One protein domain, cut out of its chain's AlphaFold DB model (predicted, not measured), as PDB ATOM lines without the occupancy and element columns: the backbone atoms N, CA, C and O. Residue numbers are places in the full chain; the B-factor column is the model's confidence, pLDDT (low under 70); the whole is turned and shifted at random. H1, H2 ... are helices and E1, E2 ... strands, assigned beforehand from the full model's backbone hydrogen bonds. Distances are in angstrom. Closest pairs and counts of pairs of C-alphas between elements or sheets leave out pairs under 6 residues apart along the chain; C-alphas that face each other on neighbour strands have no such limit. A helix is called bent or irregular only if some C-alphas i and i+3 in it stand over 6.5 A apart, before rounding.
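AT A GLANCE: This is residues 2 to 111 of the 114 residues of an uncharacterized protein of Acinetobacter ursingii (UniProt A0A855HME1). H3 and H5a, the first arm of the bent helix H5, run side by side in opposite ways, with short H2 near the middle of the domain and packed on H3. At one end the hairpin E1 and E2 packs on H5 near its bend, where the arm H5b turns off steeply; at the other end lie H4 and a long stretch with no named element, and H1 lies far from the middle. The printed part has 110 residues, with five named helices and two named strands in the order H1 H2 E1 E2 H3 H4 H5; the sheet E1 - E2 is antiparallel. The class is mostly helix, and the whole is compact, with a radius of gyration of the C-alphas of 14.1 A and spans of 40 by 35 by 23 A.

IN THESE COORDINATES: H1, residues 2 to 11, begins at C-alpha 2 (69.300, 82.076, 67.213) and is 14.2 A long. H2, residues 20 to 23, is 5.1 A long. E1, residues 35 to 38, and E2, residues 41 to 44, are 9.6 A and 10.4 A long. H3, residues 46 to 57, is 16.4 A long and begins at C-alpha 46 (94.190, 75.564, 63.153). H4, residues 77 to 82, is 8.7 A long. H5, residues 88 to 110, was assigned as one helix by its hydrogen bonds but is bent, with C-alphas 98 and 101 7.6 A apart. Its arms are H5a, residues 88 to 98, 15.3 A long, and H5b, residues 101 to 110, 13.6 A long, which ends at C-alpha 110 (81.169, 94.162, 61.412). H5b is itself irregular: C-alphas 103 and 106 are 7.0 A apart.

HOW THE PARTS SIT: H1 and H5b only just touch, with 3 pairs of C-alphas within 8 A, and only at their ends; the closest C-alphas are those of Glu 3 and Ala 102, 6.3 A. H2 touches residues 52 to 56 of H3, closest at the C-alphas of Ile 23 and Ile 52, 7.2 A. In the hairpin E1 and E2, N 36 and O 43 are 2.8 A apart and N 38 and O 41 2.7 A, within hydrogen-bond range. The closest C-alphas of E2 and H5a are those of Val 43 and Ile 97, 5.7 A. H3 touches H5a with residues 49 to 53 alone, at a shallow tilt of 31 degrees, opposite ways; the closest C-alphas are those of Leu 53 and Gln 89, 7.2 A. H4 touches no helix and is only just apart from H5a, at 8.4 A. H5a and H5b stand at a steep tilt of 69.8 degrees, only just short of about perpendicular. Every O i to N i+4 pair is within hydrogen-bond range in H1, H3, H4 and H5a, and 4 of 6 are in H5b; H2 is too short for such a pair.

THE WHOLE: The two C-alphas farthest apart are those of Glu 39 and Ala 64, 44.0 A. The printed part has no cut. The links H2 to E1, 11 residues, and H3 to H4, 19 residues, are long. The mean pLDDT of the printed part is 88.8, and residues 59 to 65 are under 70.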
ATOM      1  N   ASP A   2      69.465  83.537  67.150       94.19
ATOM      2  CA  ASP A   2      69.300  82.076  67.213       94.19
ATOM      3  C   ASP A   2      70.575  81.320  67.606       94.19
ATOM      4  O   ASP A   2      70.532  80.519  68.529       94.19
ATOM      5  N   GLU A   3      71.730  81.658  67.025       93.88
ATOM      6  CA  GLU A   3      73.010  81.022  67.383       93.88
ATOM      7  C   GLU A   3      73.373  81.179  68.870       93.88
ATOM      8  O   GLU A   3      73.818  80.233  69.521       93.88
ATOM      9  N   TRP A   4      73.112  82.357  69.449       93.50
ATOM     10  CA  TRP A   4      73.323  82.602  70.880       93.50
ATOM     11  C   TRP A   4      72.352  81.797  71.744       93.50
ATOM     12  O   TRP A   4      72.736  81.306  72.804       93.50
ATOM     13  N   LEU A   5      71.108  81.619  71.289       95.56
ATOM     14  CA  LEU A   5      70.139  80.765  71.973       95.56
ATOM     15  C   LEU A   5      70.548  79.292  71.893       95.56
ATOM     16  O   LEU A   5      70.425  78.588  72.892       95.56
ATOM     17  N   THR A   6      71.074  78.825  70.761       95.19
ATOM     18  CA  THR A   6      71.614  77.465  70.615       95.19
ATOM     19  C   THR A   6      72.753  77.219  71.603       95.19
ATOM     20  O   THR A   6      72.730  76.233  72.341       95.19
ATOM     21  N   ALA A   7      73.707  78.149  71.686       95.00
ATOM     22  CA  ALA A   7      74.808  78.075  72.643       95.00
ATOM     23  C   ALA A   7      74.318  78.093  74.102       95.00
ATOM     24  O   ALA A   7      74.820  77.338  74.935       95.00
ATOM     25  N   TRP A   8      73.299  78.901  74.412       94.69
ATOM     26  CA  TRP A   8      72.690  78.930  75.742       94.69
ATOM     27  C   TRP A   8      72.027  77.598  76.110       94.69
ATOM     28  O   TRP A   8      72.285  77.086  77.196       94.69
ATOM     29  N   HIS A   9      71.237  76.998  75.212       95.25
ATOM     30  CA  HIS A   9      70.620  75.686  75.454       95.25
ATOM     31  C   HIS A   9      71.671  74.593  75.673       95.25
ATOM     32  O   HIS A   9      71.518  73.762  76.567       95.25
ATOM     33  N   TYR A  10      72.761  74.612  74.903       95.25
ATOM     34  CA  TYR A  10      73.892  73.708  75.112       95.25
ATOM     35  C   TYR A  10      74.517  73.889  76.505       95.25
ATOM     36  O   TYR A  10      74.738  72.912  77.225       95.25
ATOM     37  N   ALA A  11      74.727  75.143  76.919       93.25
ATOM     38  CA  ALA A  11      75.318  75.484  78.211       93.25
ATOM     39  C   ALA A  11      74.466  75.049  79.422       93.25
ATOM     40  O   ALA A  11      74.988  74.931  80.528       93.25
ATOM     41  N   GLN A  12      73.165  74.784  79.233       93.94
ATOM     42  CA  GLN A  12      72.310  74.218  80.285       93.94
ATOM     43  C   GLN A  12      72.622  72.747  80.591       93.94
ATOM     44  O   GLN A  12      72.296  72.273  81.678       93.94
ATOM     45  N   GLN A  13      73.213  72.015  79.643       92.19
ATOM     46  CA  GLN A  13      73.509  70.585  79.781       92.19
ATOM     47  C   GLN A  13      74.952  70.335  80.218       92.19
ATOM     48  O   GLN A  13      75.209  69.439  81.020       92.19
ATOM     49  N   GLN A  14      75.892  71.125  79.699       89.44
ATOM     50  CA  GLN A  14      77.309  71.025  80.028       89.44
ATOM     51  C   GLN A  14      77.996  72.394  79.968       89.44
ATOM     52  O   GLN A  14      77.543  73.265  79.229       89.44
ATOM     53  N   PRO A  15      79.113  72.599  80.689       91.12
ATOM     54  CA  PRO A  15      79.817  73.873  80.657       91.12
ATOM     55  C   PRO A  15      80.298  74.245  79.252       91.12
ATOM     56  O   PRO A  15      81.064  73.516  78.619       91.12
ATOM     57  N   LEU A  16      79.880  75.421  78.787       93.50
ATOM     58  CA  LEU A  16      80.380  76.036  77.563       93.50
ATOM     59  C   LEU A  16      81.586  76.921  77.901       93.50
ATOM     60  O   LEU A  16      81.432  78.035  78.401       93.50
ATOM     61  N   VAL A  17      82.795  76.429  77.628       93.62
ATOM     62  CA  VAL A  17      84.033  77.185  77.864       93.62
ATOM     63  C   VAL A  17      84.360  78.002  76.625       93.62
ATOM     64  O   VAL A  17      85.010  77.518  75.706       93.62
ATOM     65  N   LEU A  18      83.884  79.242  76.581       93.88
ATOM     66  CA  LEU A  18      84.099  80.126  75.437       93.88
ATOM     67  C   LEU A  18      84.279  81.584  75.905       93.88
ATOM     68  O   LEU A  18      83.381  82.405  75.708       93.88
ATOM     69  N   PRO A  19      85.405  81.910  76.574       93.88
ATOM     70  CA  PRO A  19      85.593  83.212  77.204       93.88
ATOM     71  C   PRO A  19      85.676  84.324  76.155       93.88
ATOM     72  O   PRO A  19      86.604  84.359  75.346       93.88
ATOM     73  N   ALA A  20      84.730  85.264  76.190       93.25
ATOM     74  CA  ALA A  20      84.703  86.386  75.253       93.25
ATOM     75  C   ALA A  20      85.966  87.251  75.369       93.25
ATOM     76  O   ALA A  20      86.554  87.602  74.350       93.25
ATOM     77  N   ALA A  21      86.435  87.513  76.595       91.50
ATOM     78  CA  ALA A  21      87.665  88.262  76.849       91.50
ATOM     79  C   ALA A  21      88.908  87.618  76.217       91.50
ATOM     80  O   ALA A  21      89.824  88.335  75.841       91.50
ATOM     81  N   LEU A  22      88.939  86.288  76.064       92.69
ATOM     82  CA  LEU A  22      90.021  85.566  75.382       92.69
ATOM     83  C   LEU A  22      89.878  85.633  73.857       92.69
ATOM     84  O   LEU A  22      90.850  85.869  73.145       92.69
ATOM     85  N   ILE A  23      88.665  85.421  73.354       94.12
ATOM     86  CA  ILE A  23      88.397  85.345  71.914       94.12
ATOM     87  C   ILE A  23      88.477  86.734  71.277       94.12
ATOM     88  O   ILE A  23      88.930  86.871  70.152       94.12
ATOM     89  N   LEU A  24      88.077  87.790  71.977       92.69
ATOM     90  CA  LEU A  24      88.057  89.144  71.424       92.69
ATOM     91  C   LEU A  24      89.413  89.867  71.517       92.69
ATOM     92  O   LEU A  24      89.555  90.925  70.908       92.69
ATOM     93  N   GLN A  25      90.433  89.290  72.171       90.62
ATOM     94  CA  GLN A  25      91.777  89.890  72.290       90.62
ATOM     95  C   GLN A  25      92.387  90.392  70.969       90.62
ATOM     96  O   GLN A  25      93.060  91.427  70.983       90.62
ATOM     97  N   PRO A  26      92.223  89.716  69.810       90.75
ATOM     98  CA  PRO A  26      92.794  90.216  68.564       90.75
ATOM     99  C   PRO A  26      92.230  91.580  68.146       90.75
ATOM    100  O   PRO A  26      92.978  92.367  67.565       90.75
ATOM    101  N   LEU A  27      90.971  91.892  68.485       88.38
ATOM    102  CA  LEU A  27      90.348  93.175  68.139       88.38
ATOM    103  C   LEU A  27      91.080  94.355  68.781       88.38
ATOM    104  O   LEU A  27      91.267  95.376  68.129       88.38
ATOM    105  N   GLU A  28      91.603  94.198  69.999       86.19
ATOM    106  CA  GLU A  28      92.396  95.238  70.677       86.19
ATOM    107  C   GLU A  28      93.641  95.657  69.881       86.19
ATOM    108  O   GLU A  28      94.185  96.743  70.071       86.19
ATOM    109  N   LYS A  29      94.120  94.781  68.991       85.12
ATOM    110  CA  LYS A  29      95.307  94.995  68.153       85.12
ATOM    111  C   LYS A  29      94.955  95.134  66.671       85.12
ATOM    112  O   LYS A  29      95.849  94.959  65.842       85.12
ATOM    113  N   ALA A  30      93.684  95.387  66.342       83.81
ATOM    114  CA  ALA A  30      93.159  95.408  64.973       83.81
ATOM    115  C   ALA A  30      93.521  94.140  64.168       83.81
ATOM    116  O   ALA A  30      93.813  94.187  62.972       83.81
ATOM    117  N   LYS A  31      93.567  92.991  64.850       88.25
ATOM    118  CA  LYS A  31      93.796  91.673  64.253       88.25
ATOM    119  C   LYS A  31      92.478  90.919  64.141       88.25
ATOM    120  O   LYS A  31      91.565  91.106  64.940       88.25
ATOM    121  N   HIS A  32      92.427  90.009  63.177       89.38
ATOM    122  CA  HIS A  32      91.276  89.156  62.917       89.38
ATOM    123  C   HIS A  32      91.687  87.688  62.965       89.38
ATOM    124  O   HIS A  32      92.845  87.349  62.706       89.38
ATOM    125  N   TYR A  33      90.719  86.835  63.282       93.12
ATOM    126  CA  TYR A  33      90.845  85.399  63.085       93.12
ATOM    127  C   TYR A  33      90.510  84.993  61.658       93.12
ATOM    128  O   TYR A  33      89.742  85.664  60.963       93.12
ATOM    129  N   HIS A  34      91.048  83.847  61.266       93.00
ATOM    130  CA  HIS A  34      90.769  83.191  60.005       93.00
ATOM    131  C   HIS A  34      89.881  81.977  60.247       93.00
ATOM    132  O   HIS A  34      90.020  81.253  61.235       93.00
ATOM    133  N   TRP A  35      88.966  81.767  59.311       93.75
ATOM    134  CA  TRP A  35      88.002  80.681  59.331       93.75
ATOM    135  C   TRP A  35      88.201  79.848  58.073       93.75
ATOM    136  O   TRP A  35      88.337  80.401  56.982       93.75
ATOM    137  N   GLU A  36      88.234  78.533  58.236       94.19
ATOM    138  CA  GLU A  36      88.431  77.569  57.160       94.19
ATOM    139  C   GLU A  36      87.124  76.814  56.921       94.19
ATOM    140  O   GLU A  36      86.437  76.420  57.867       94.19
ATOM    141  N   GLU A  37      86.764  76.642  55.652       93.62
ATOM    142  CA  GLU A  37      85.606  75.843  55.264       93.62
ATOM    143  C   GLU A  37      85.932  74.349  55.388       93.62
ATOM    144  O   GLU A  37      86.990  73.880  54.968       93.62
ATOM    145  N   THR A  38      85.004  73.599  55.967       89.94
ATOM    146  CA  THR A  38      85.074  72.152  56.171       89.94
ATOM    147  C   THR A  38      83.775  71.506  55.702       89.94
ATOM    148  O   THR A  38      82.788  72.192  55.436       89.94
ATOM    149  N   GLU A  39      83.741  70.174  55.643       86.25
ATOM    150  CA  GLU A  39      82.552  69.412  55.228       86.25
ATOM    151  C   GLU A  39      81.297  69.729  56.060       86.25
ATOM    152  O   GLU A  39      80.177  69.580  55.574       86.25
ATOM    153  N   THR A  40      81.469  70.173  57.310       82.50
ATOM    154  CA  THR A  40      80.378  70.454  58.252       82.50
ATOM    155  C   THR A  40      80.149  71.946  58.511       82.50
ATOM    156  O   THR A  40      79.289  72.286  59.324       82.50
ATOM    157  N   GLY A  41      80.871  72.841  57.825       88.06
ATOM    158  CA  GLY A  41      80.751  74.294  57.983       88.06
ATOM    159  C   GLY A  41      82.099  74.989  58.160       88.06
ATOM    160  O   GLY A  41      83.140  74.451  57.796       88.06
ATOM    161  N   PHE A  42      82.098  76.195  58.725       92.50
ATOM    162  CA  PHE A  42      83.327  76.950  58.972       92.50
ATOM    163  C   PHE A  42      83.857  76.714  60.384       92.50
ATOM    164  O   PHE A  42      83.114  76.825  61.360       92.50
ATOM    165  N   VAL A  43      85.156  76.453  60.496       93.19
ATOM    166  CA  VAL A  43      85.850  76.300  61.779       93.19
ATOM    167  C   VAL A  43      87.012  77.274  61.876       93.19
ATOM    168  O   VAL A  43      87.527  77.754  60.868       93.19
ATOM    169  N   LEU A  44      87.420  77.597  63.102       93.75
ATOM    170  CA  LEU A  44      88.587  78.445  63.327       93.75
ATOM    171  C   LEU A  44      89.828  77.763  62.740       93.75
ATOM    172  O   LEU A  44      90.072  76.590  63.042       93.75
ATOM    173  N   ALA A  45      90.603  78.503  61.943       94.56
ATOM    174  CA  ALA A  45      91.839  78.003  61.356       94.56
ATOM    175  C   ALA A  45      92.752  77.431  62.447       94.56
ATOM    176  O   ALA A  45      92.863  77.995  63.542       94.56
ATOM    177  N   GLU A  46      93.428  76.320  62.151       92.06
ATOM    178  CA  GLU A  46      94.190  75.564  63.153       92.06
ATOM    179  C   GLU A  46      95.190  76.444  63.915       92.06
ATOM    180  O   GLU A  46      95.216  76.433  65.144       92.06
ATOM    181  N   LYS A  47      95.928  77.294  63.197       92.88
ATOM    182  CA  LYS A  47      96.895  78.228  63.783       92.88
ATOM    183  C   LYS A  47      96.259  79.210  64.772       92.88
ATOM    184  O   LYS A  47      96.845  79.511  65.811       92.88
ATOM    185  N   ASP A  48      95.084  79.742  64.450       93.56
ATOM    186  CA  ASP A  48      94.386  80.692  65.320       93.56
ATOM    187  C   ASP A  48      93.829  79.984  66.556       93.56
ATOM    188  O   ASP A  48      93.962  80.489  67.673       93.56
ATOM    189  N   ARG A  49      93.322  78.760  66.388       93.69
ATOM    190  CA  ARG A  49      92.896  77.894  67.492       93.69
ATOM    191  C   ARG A  49      94.050  77.552  68.433       93.69
ATOM    192  O   ARG A  49      93.907  77.694  69.645       93.69
ATOM    193  N   GLU A  50      95.203  77.154  67.903       93.06
ATOM    194  CA  GLU A  50      96.408  76.885  68.698       93.06
ATOM    195  C   GLU A  50      96.865  78.117  69.484       93.06
ATOM    196  O   GLU A  50      97.228  78.002  70.656       93.06
ATOM    197  N   ASN A  51      96.804  79.305  68.873       92.50
ATOM    198  CA  ASN A  51      97.126  80.553  69.558       92.50
ATOM    199  C   ASN A  51      96.179  80.805  70.741       92.50
ATOM    200  O   ASN A  51      96.658  81.106  71.831       92.50
ATOM    201  N   ILE A  52      94.865  80.622  70.565       93.44
ATOM    202  CA  ILE A  52      93.885  80.752  71.657       93.44
ATOM    203  C   ILE A  52      94.191  79.760  72.784       93.44
ATOM    204  O   ILE A  52      94.255  80.149  73.950       93.44
ATOM    205  N   LEU A  53      94.427  78.486  72.454       92.50
ATOM    206  CA  LEU A  53      94.740  77.458  73.452       92.50
ATOM    207  C   LEU A  53      96.056  77.751  74.184       92.50
ATOM    208  O   LEU A  53      96.188  77.460  75.375       92.50
ATOM    209  N   LYS A  54      97.035  78.340  73.495       91.69
ATOM    210  CA  LYS A  54      98.291  78.777  74.100       91.69
ATOM    211  C   LYS A  54      98.077  79.933  75.074       91.69
ATOM    212  O   LYS A  54      98.629  79.881  76.171       91.69
ATOM    213  N   GLU A  55      97.284  80.938  74.707       90.44
ATOM    214  CA  GLU A  55      96.954  82.056  75.600       90.44
ATOM    215  C   GLU A  55      96.141  81.580  76.814       90.44
ATOM    216  O   GLU A  55      96.509  81.894  77.941       90.44
ATOM    217  N   TRP A  56      95.148  80.705  76.624       90.88
ATOM    218  CA  TRP A  56      94.390  80.077  77.717       90.88
ATOM    219  C   TRP A  56      95.283  79.353  78.734       90.88
ATOM    220  O   TRP A  56      95.024  79.348  79.941       90.88
ATOM    221  N   ASN A  57      96.357  78.725  78.250       87.31
ATOM    222  CA  ASN A  57      97.301  77.982  79.075       87.31
ATOM    223  C   ASN A  57      98.443  78.814  79.647       87.31
ATOM    224  O   ASN A  57      99.194  78.282  80.474       87.31
ATOM    225  N   LYS A  58      98.593  80.082  79.250       85.00
ATOM    226  CA  LYS A  58      99.628  80.929  79.832       85.00
ATOM    227  C   LYS A  58      99.421  81.018  81.335       85.00
ATOM    228  O   LYS A  58      98.365  81.388  81.844       85.00
ATOM    229  N   THR A  59     100.475  80.689  82.063       66.50
ATOM    230  CA  THR A  59     100.570  81.032  83.470       66.50
ATOM    231  C   THR A  59     100.988  82.496  83.521       66.50
ATOM    232  O   THR A  59     102.007  82.876  82.941       66.50
ATOM    233  N   GLY A  60     100.212  83.352  84.187       61.91
ATOM    234  CA  GLY A  60     100.572  84.764  84.366       61.91
ATOM    235  C   GLY A  60     101.748  84.968  85.325       61.91
ATOM    236  O   GLY A  60     101.790  85.956  86.041       61.91
ATOM    237  N   ALA A  61     102.723  84.053  85.330       55.09
ATOM    238  CA  ALA A  61     103.927  84.076  86.157       55.09
ATOM    239  C   ALA A  61     104.787  85.342  85.958       55.09
ATOM    240  O   ALA A  61     105.675  85.607  86.758       55.09
ATOM    241  N   PHE A  62     104.510  86.125  84.911       52.59
ATOM    242  CA  PHE A  62     105.185  87.386  84.591       52.59
ATOM    243  C   PHE A  62     104.224  88.584  84.498       52.59
ATOM    244  O   PHE A  62     104.606  89.649  84.020       52.59
ATOM    245  N   SER A  63     102.973  88.414  84.929       57.84
ATOM    246  CA  SER A  63     101.944  89.453  84.930       57.84
ATOM    247  C   SER A  63     101.919  90.166  86.283       57.84
ATOM    248  O   SER A  63     101.815  89.518  87.319       57.84
ATOM    249  N   ALA A  64     101.974  91.502  86.281       61.41
ATOM    250  CA  ALA A  64     101.714  92.313  87.477       61.41
ATOM    251  C   ALA A  64     100.218  92.343  87.861       61.41
ATOM    252  O   ALA A  64      99.865  92.842  88.928       61.41
ATOM    253  N   LEU A  65      99.347  91.839  86.980       65.38
ATOM    254  CA  LEU A  65      97.905  91.741  87.177       65.38
ATOM    255  C   LEU A  65      97.547  90.407  87.834       65.38
ATOM    256  O   LEU A  65      98.112  89.363  87.492       65.38
ATOM    257  N   ASP A  66      96.576  90.458  88.745       76.88
ATOM    258  CA  ASP A  66      95.997  89.286  89.390       76.88
ATOM    259  C   ASP A  66      95.243  88.426  88.362       76.88
ATOM    260  O   ASP A  66      94.148  88.763  87.914       76.88
ATOM    261  N   VAL A  67      95.838  87.288  88.000       77.94
ATOM    262  CA  VAL A  67      95.285  86.322  87.034       77.94
ATOM    263  C   VAL A  67      93.945  85.725  87.464       77.94
ATOM    264  O   VAL A  67      93.260  85.119  86.645       77.94
ATOM    265  N   THR A  68      93.562  85.860  88.737       80.62
ATOM    266  CA  THR A  68      92.260  85.389  89.225       80.62
ATOM    267  C   THR A  68      91.102  86.293  88.808       80.62
ATOM    268  O   THR A  68      89.958  85.848  88.874       80.62
ATOM    269  N   GLN A  69      91.405  87.512  88.343       81.56
ATOM    270  CA  GLN A  69      90.452  88.500  87.823       81.56
ATOM    271  C   GLN A  69      90.534  88.661  86.293       81.56
ATOM    272  O   GLN A  69      89.772  89.420  85.707       81.56
ATOM    273  N   ASP A  70      91.453  87.953  85.630       84.00
ATOM    274  CA  ASP A  70      91.560  87.950  84.172       84.00
ATOM    275  C   ASP A  70      90.554  86.962  83.562       84.00
ATOM    276  O   ASP A  70      90.793  85.754  83.538       84.00
ATOM    277  N   GLU A  71      89.434  87.475  83.049       86.44
ATOM    278  CA  GLU A  71      88.366  86.688  82.414       86.44
ATOM    279  C   GLU A  71      88.835  85.871  81.194       86.44
ATOM    280  O   GLU A  71      88.175  84.900  80.803       86.44
ATOM    281  N   SER A  72      89.975  86.235  80.592       87.06
ATOM    282  CA  SER A  72      90.590  85.491  79.489       87.06
ATOM    283  C   SER A  72      91.428  84.296  79.958       87.06
ATOM    284  O   SER A  72      91.785  83.431  79.155       87.06
ATOM    285  N   SER A  73      91.724  84.216  81.258       85.75
ATOM    286  CA  SER A  73      92.605  83.213  81.843       85.75
ATOM    287  C   SER A  73      91.840  82.048  82.454       85.75
ATOM    288  O   SER A  73      90.875  82.228  83.196       85.75
ATOM    289  N   LYS A  74      92.362  80.826  82.293       84.12
ATOM    290  CA  LYS A  74      91.834  79.647  83.002       84.12
ATOM    291  C   LYS A  74      91.931  79.738  84.523       84.12
ATOM    292  O   LYS A  74      91.301  78.957  85.232       84.12
ATOM    293  N   TRP A  75      92.763  80.652  85.023       84.62
ATOM    294  CA  TRP A  75      92.951  80.888  86.449       84.62
ATOM    295  C   TRP A  75      91.915  81.841  87.047       84.62
ATOM    296  O   TRP A  75      91.899  81.980  88.274       84.62
ATOM    297  N   HIS A  76      91.045  82.432  86.221       89.06
ATOM    298  CA  HIS A  76      89.923  83.236  86.686       89.06
ATOM    299  C   HIS A  76      89.096  82.467  87.715       89.06
ATOM    300  O   HIS A  76      88.863  81.264  87.558       89.06
ATOM    301  N   GLN A  77      88.628  83.155  88.753       86.81
ATOM    302  CA  GLN A  77      87.858  82.533  89.830       86.81
ATOM    303  C   GLN A  77      86.641  81.748  89.315       86.81
ATOM    304  O   GLN A  77      86.436  80.607  89.736       86.81
ATOM    305  N   ASP A  78      85.906  82.297  88.345       88.94
ATOM    306  CA  ASP A  78      84.693  81.663  87.821       88.94
ATOM    307  C   ASP A  78      85.028  80.425  86.996       88.94
ATOM    308  O   ASP A  78      84.429  79.369  87.194       88.94
ATOM    309  N   TRP A  79      86.044  80.505  86.132       89.56
ATOM    310  CA  TRP A  79      86.491  79.350  85.352       89.56
ATOM    311  C   TRP A  79      87.003  78.238  86.260       89.56
ATOM    312  O   TRP A  79      86.630  77.078  86.090       89.56
ATOM    313  N   ARG A  80      87.790  78.584  87.283       88.31
ATOM    314  CA  ARG A  80      88.266  77.620  88.282       88.31
ATOM    315  C   ARG A  80      87.135  76.988  89.076       88.31
ATOM    316  O   ARG A  80      87.281  75.840  89.480       88.31
ATOM    317  N   PHE A  81      86.058  77.721  89.342       88.88
ATOM    318  CA  PHE A  81      84.899  77.216  90.069       88.88
ATOM    319  C   PHE A  81      84.023  76.309  89.193       88.88
ATOM    320  O   PHE A  81      83.696  75.199  89.602       88.88
ATOM    321  N   ILE A  82      83.696  76.741  87.973       86.81
ATOM    322  CA  ILE A  82      82.810  76.015  87.047       86.81
ATOM    323  C   ILE A  82      83.474  74.735  86.518       86.81
ATOM    324  O   ILE A  82      82.806  73.720  86.333       86.81
ATOM    325  N   LEU A  83      84.789  74.767  86.284       88.56
ATOM    326  CA  LEU A  83      85.524  73.691  85.608       88.56
ATOM    327  C   LEU A  83      86.263  72.760  86.573       88.56
ATOM    328  O   LEU A  83      87.169  72.031  86.162       88.56
ATOM    329  N   GLN A  84      85.894  72.760  87.857       84.88
ATOM    330  CA  GLN A  84      86.475  71.822  88.814       84.88
ATOM    331  C   GLN A  84      86.315  70.383  88.311       84.88
ATOM    332  O   GLN A  84      85.217  69.954  87.966       84.88
ATOM    333  N   GLN A  85      87.430  69.643  88.297       85.69
ATOM    334  CA  GLN A  85      87.505  68.234  87.881       85.69
ATOM    335  C   GLN A  85      87.206  67.973  86.391       85.69
ATOM    336  O   GLN A  85      87.060  66.819  85.996       85.69
ATOM    337  N   GLN A  86      87.150  69.015  85.558       87.25
ATOM    338  CA  GLN A  86      86.920  68.892  84.119       87.25
ATOM    339  C   GLN A  86      88.175  69.246  83.321       87.25
ATOM    340  O   GLN A  86      89.016  70.037  83.757       87.25
ATOM    341  N   ASP A  87      88.286  68.690  82.116       90.69
ATOM    342  CA  ASP A  87      89.311  69.108  81.163       90.69
ATOM    343  C   ASP A  87      88.874  70.407  80.471       90.69
ATOM    344  O   ASP A  87      88.246  70.417  79.410       90.69
ATOM    345  N   ALA A  88      89.207  71.529  81.111       90.12
ATOM    346  CA  ALA A  88      88.907  72.871  80.626       90.12
ATOM    347  C   ALA A  88      89.435  73.135  79.205       90.12
ATOM    348  O   ALA A  88      88.807  73.867  78.443       90.12
ATOM    349  N   GLN A  89      90.586  72.557  78.842       91.50
ATOM    350  CA  GLN A  89      91.169  72.747  77.517       91.50
ATOM    351  C   GLN A  89      90.389  71.965  76.462       91.50
ATOM    352  O   GLN A  89      90.115  72.505  75.390       91.50
ATOM    353  N   ALA A  90      90.011  70.720  76.758       92.31
ATOM    354  CA  ALA A  90      89.171  69.932  75.864       92.31
ATOM    355  C   ALA A  90      87.809  70.607  75.642       92.31
ATOM    356  O   ALA A  90      87.369  70.725  74.499       92.31
ATOM    357  N   LEU A  91      87.184  71.121  76.707       93.56
ATOM    358  CA  LEU A  91      85.917  71.854  76.622       93.56
ATOM    359  C   LEU A  91      86.041  73.135  75.793       93.56
ATOM    360  O   LEU A  91      85.195  73.383  74.935       93.56
ATOM    361  N   LEU A  92      87.113  73.910  75.993       95.00
ATOM    362  CA  LEU A  92      87.395  75.091  75.177       95.00
ATOM    363  C   LEU A  92      87.571  74.716  73.704       95.00
ATOM    364  O   LEU A  92      86.998  75.357  72.831       95.00
ATOM    365  N   ASN A  93      88.323  73.655  73.409       94.38
ATOM    366  CA  ASN A  93      88.545  73.219  72.035       94.38
ATOM    367  C   ASN A  93      87.241  72.784  71.346       94.38
ATOM    368  O   ASN A  93      86.994  73.162  70.202       94.38
ATOM    369  N   VAL A  94      86.380  72.041  72.050       94.19
ATOM    370  CA  VAL A  94      85.046  71.668  71.552       94.19
ATOM    371  C   VAL A  94      84.201  72.915  71.291       94.19
ATOM    372  O   VAL A  94      83.618  73.040  70.216       94.19
ATOM    373  N   ALA A  95      84.180  73.862  72.230       95.06
ATOM    374  CA  ALA A  95      83.416  75.094  72.089       95.06
ATOM    375  C   ALA A  95      83.915  75.962  70.920       95.06
ATOM    376  O   ALA A  95      83.109  76.532  70.183       95.06
ATOM    377  N   LEU A  96      85.234  76.024  70.706       95.12
ATOM    378  CA  LEU A  96      85.830  76.707  69.561       95.12
ATOM    379  C   LEU A  96      85.378  76.068  68.247       95.12
ATOM    380  O   LEU A  96      84.957  76.780  67.342       95.12
ATOM    381  N   ILE A  97      85.399  74.743  68.137       93.00
ATOM    382  CA  ILE A  97      84.970  74.060  66.910       93.00
ATOM    383  C   ILE A  97      83.473  74.277  66.646       93.00
ATOM    384  O   ILE A  97      83.090  74.531  65.511       93.00
ATOM    385  N   GLN A  98      82.635  74.185  67.679       93.44
ATOM    386  CA  GLN A  98      81.179  74.165  67.511       93.44
ATOM    387  C   GLN A  98      80.545  75.554  67.397       93.44
ATOM    388  O   GLN A  98      79.608  75.732  66.628       93.44
ATOM    389  N   PHE A  99      81.029  76.533  68.165       95.38
ATOM    390  CA  PHE A  99      80.307  77.795  68.357       95.38
ATOM    391  C   PHE A  99      81.084  79.029  67.913       95.38
ATOM    392  O   PHE A  99      80.474  80.068  67.664       95.38
ATOM    393  N   SER A 100      82.417  78.966  67.817       94.69
ATOM    394  CA  SER A 100      83.192  80.200  67.648       94.69
ATOM    395  C   SER A 100      82.896  80.922  66.333       94.69
ATOM    396  O   SER A 100      82.773  82.145  66.345       94.69
ATOM    397  N   TYR A 101      82.686  80.197  65.230       95.12
ATOM    398  CA  TYR A 101      82.322  80.819  63.957       95.12
ATOM    399  C   TYR A 101      80.968  81.527  64.053       95.12
ATOM    400  O   TYR A 101      80.884  82.738  63.857       95.12
ATOM    401  N   ALA A 102      79.921  80.786  64.426       94.50
ATOM    402  CA  ALA A 102      78.551  81.288  64.475       94.50
ATOM    403  C   ALA A 102      78.389  82.493  65.419       94.50
ATOM    404  O   ALA A 102      77.652  83.432  65.114       94.50
ATOM    405  N   LEU A 103      79.097  82.487  66.554       94.94
ATOM    406  CA  LEU A 103      78.975  83.532  67.570       94.94
ATOM    407  C   LEU A 103      79.915  84.721  67.343       94.94
ATOM    408  O   LEU A 103      79.511  85.860  67.580       94.94
ATOM    409  N   TYR A 104      81.154  84.483  66.898       94.69
ATOM    410  CA  TYR A 104      82.199  85.513  66.890       94.69
ATOM    411  C   TYR A 104      82.620  85.975  65.498       94.69
ATOM    412  O   TYR A 104      82.988  87.142  65.367       94.69
ATOM    413  N   ALA A 105      82.532  85.151  64.445       93.12
ATOM    414  CA  ALA A 105      82.902  85.599  63.096       93.12
ATOM    415  C   ALA A 105      82.154  86.880  62.658       93.12
ATOM    416  O   ALA A 105      82.816  87.793  62.155       93.12
ATOM    417  N   PRO A 106      80.838  87.043  62.931       93.25
ATOM    418  CA  PRO A 106      80.134  88.291  62.626       93.25
ATOM    419  C   PRO A 106      80.702  89.506  63.372       93.25
ATOM    420  O   PRO A 106      80.760  90.600  62.817       93.25
ATOM    421  N   ILE A 107      81.161  89.335  64.614       93.19
ATOM    422  CA  ILE A 107      81.750  90.428  65.401       93.19
ATOM    423  C   ILE A 107      83.014  90.932  64.699       93.19
ATOM    424  O   ILE A 107      83.126  92.124  64.432       93.19
ATOM    425  N   PHE A 108      83.913  90.026  64.305       91.06
ATOM    426  CA  PHE A 108      85.132  90.374  63.563       91.06
ATOM    427  C   PHE A 108      84.865  90.965  62.174       91.06
ATOM    428  O   PHE A 108      85.731  91.655  61.642       91.06
ATOM    429  N   GLN A 109      83.706  90.686  61.577       89.88
ATOM    430  CA  GLN A 109      83.330  91.207  60.263       89.88
ATOM    431  C   GLN A 109      82.756  92.629  60.330       89.88
ATOM    432  O   GLN A 109      82.994  93.429  59.424       89.88
ATOM    433  N   TYR A 110      81.971  92.936  61.366       89.31
ATOM    434  CA  TYR A 110      81.169  94.162  61.412       89.31
ATOM    435  C   TYR A 110      81.625  95.177  62.461       89.31
ATOM    436  O   TYR A 110      81.354  96.368  62.291       89.31
ATOM    437  N   VAL A 111      82.310  94.751  63.528       86.19
ATOM    438  CA  VAL A 111      82.852  95.687  64.518       86.19
ATOM    439  C   VAL A 111      84.025  96.435  63.904       86.19
ATOM    440  O   VAL A 111      85.000  95.842  63.447       86.19
TER     441      VAL A 111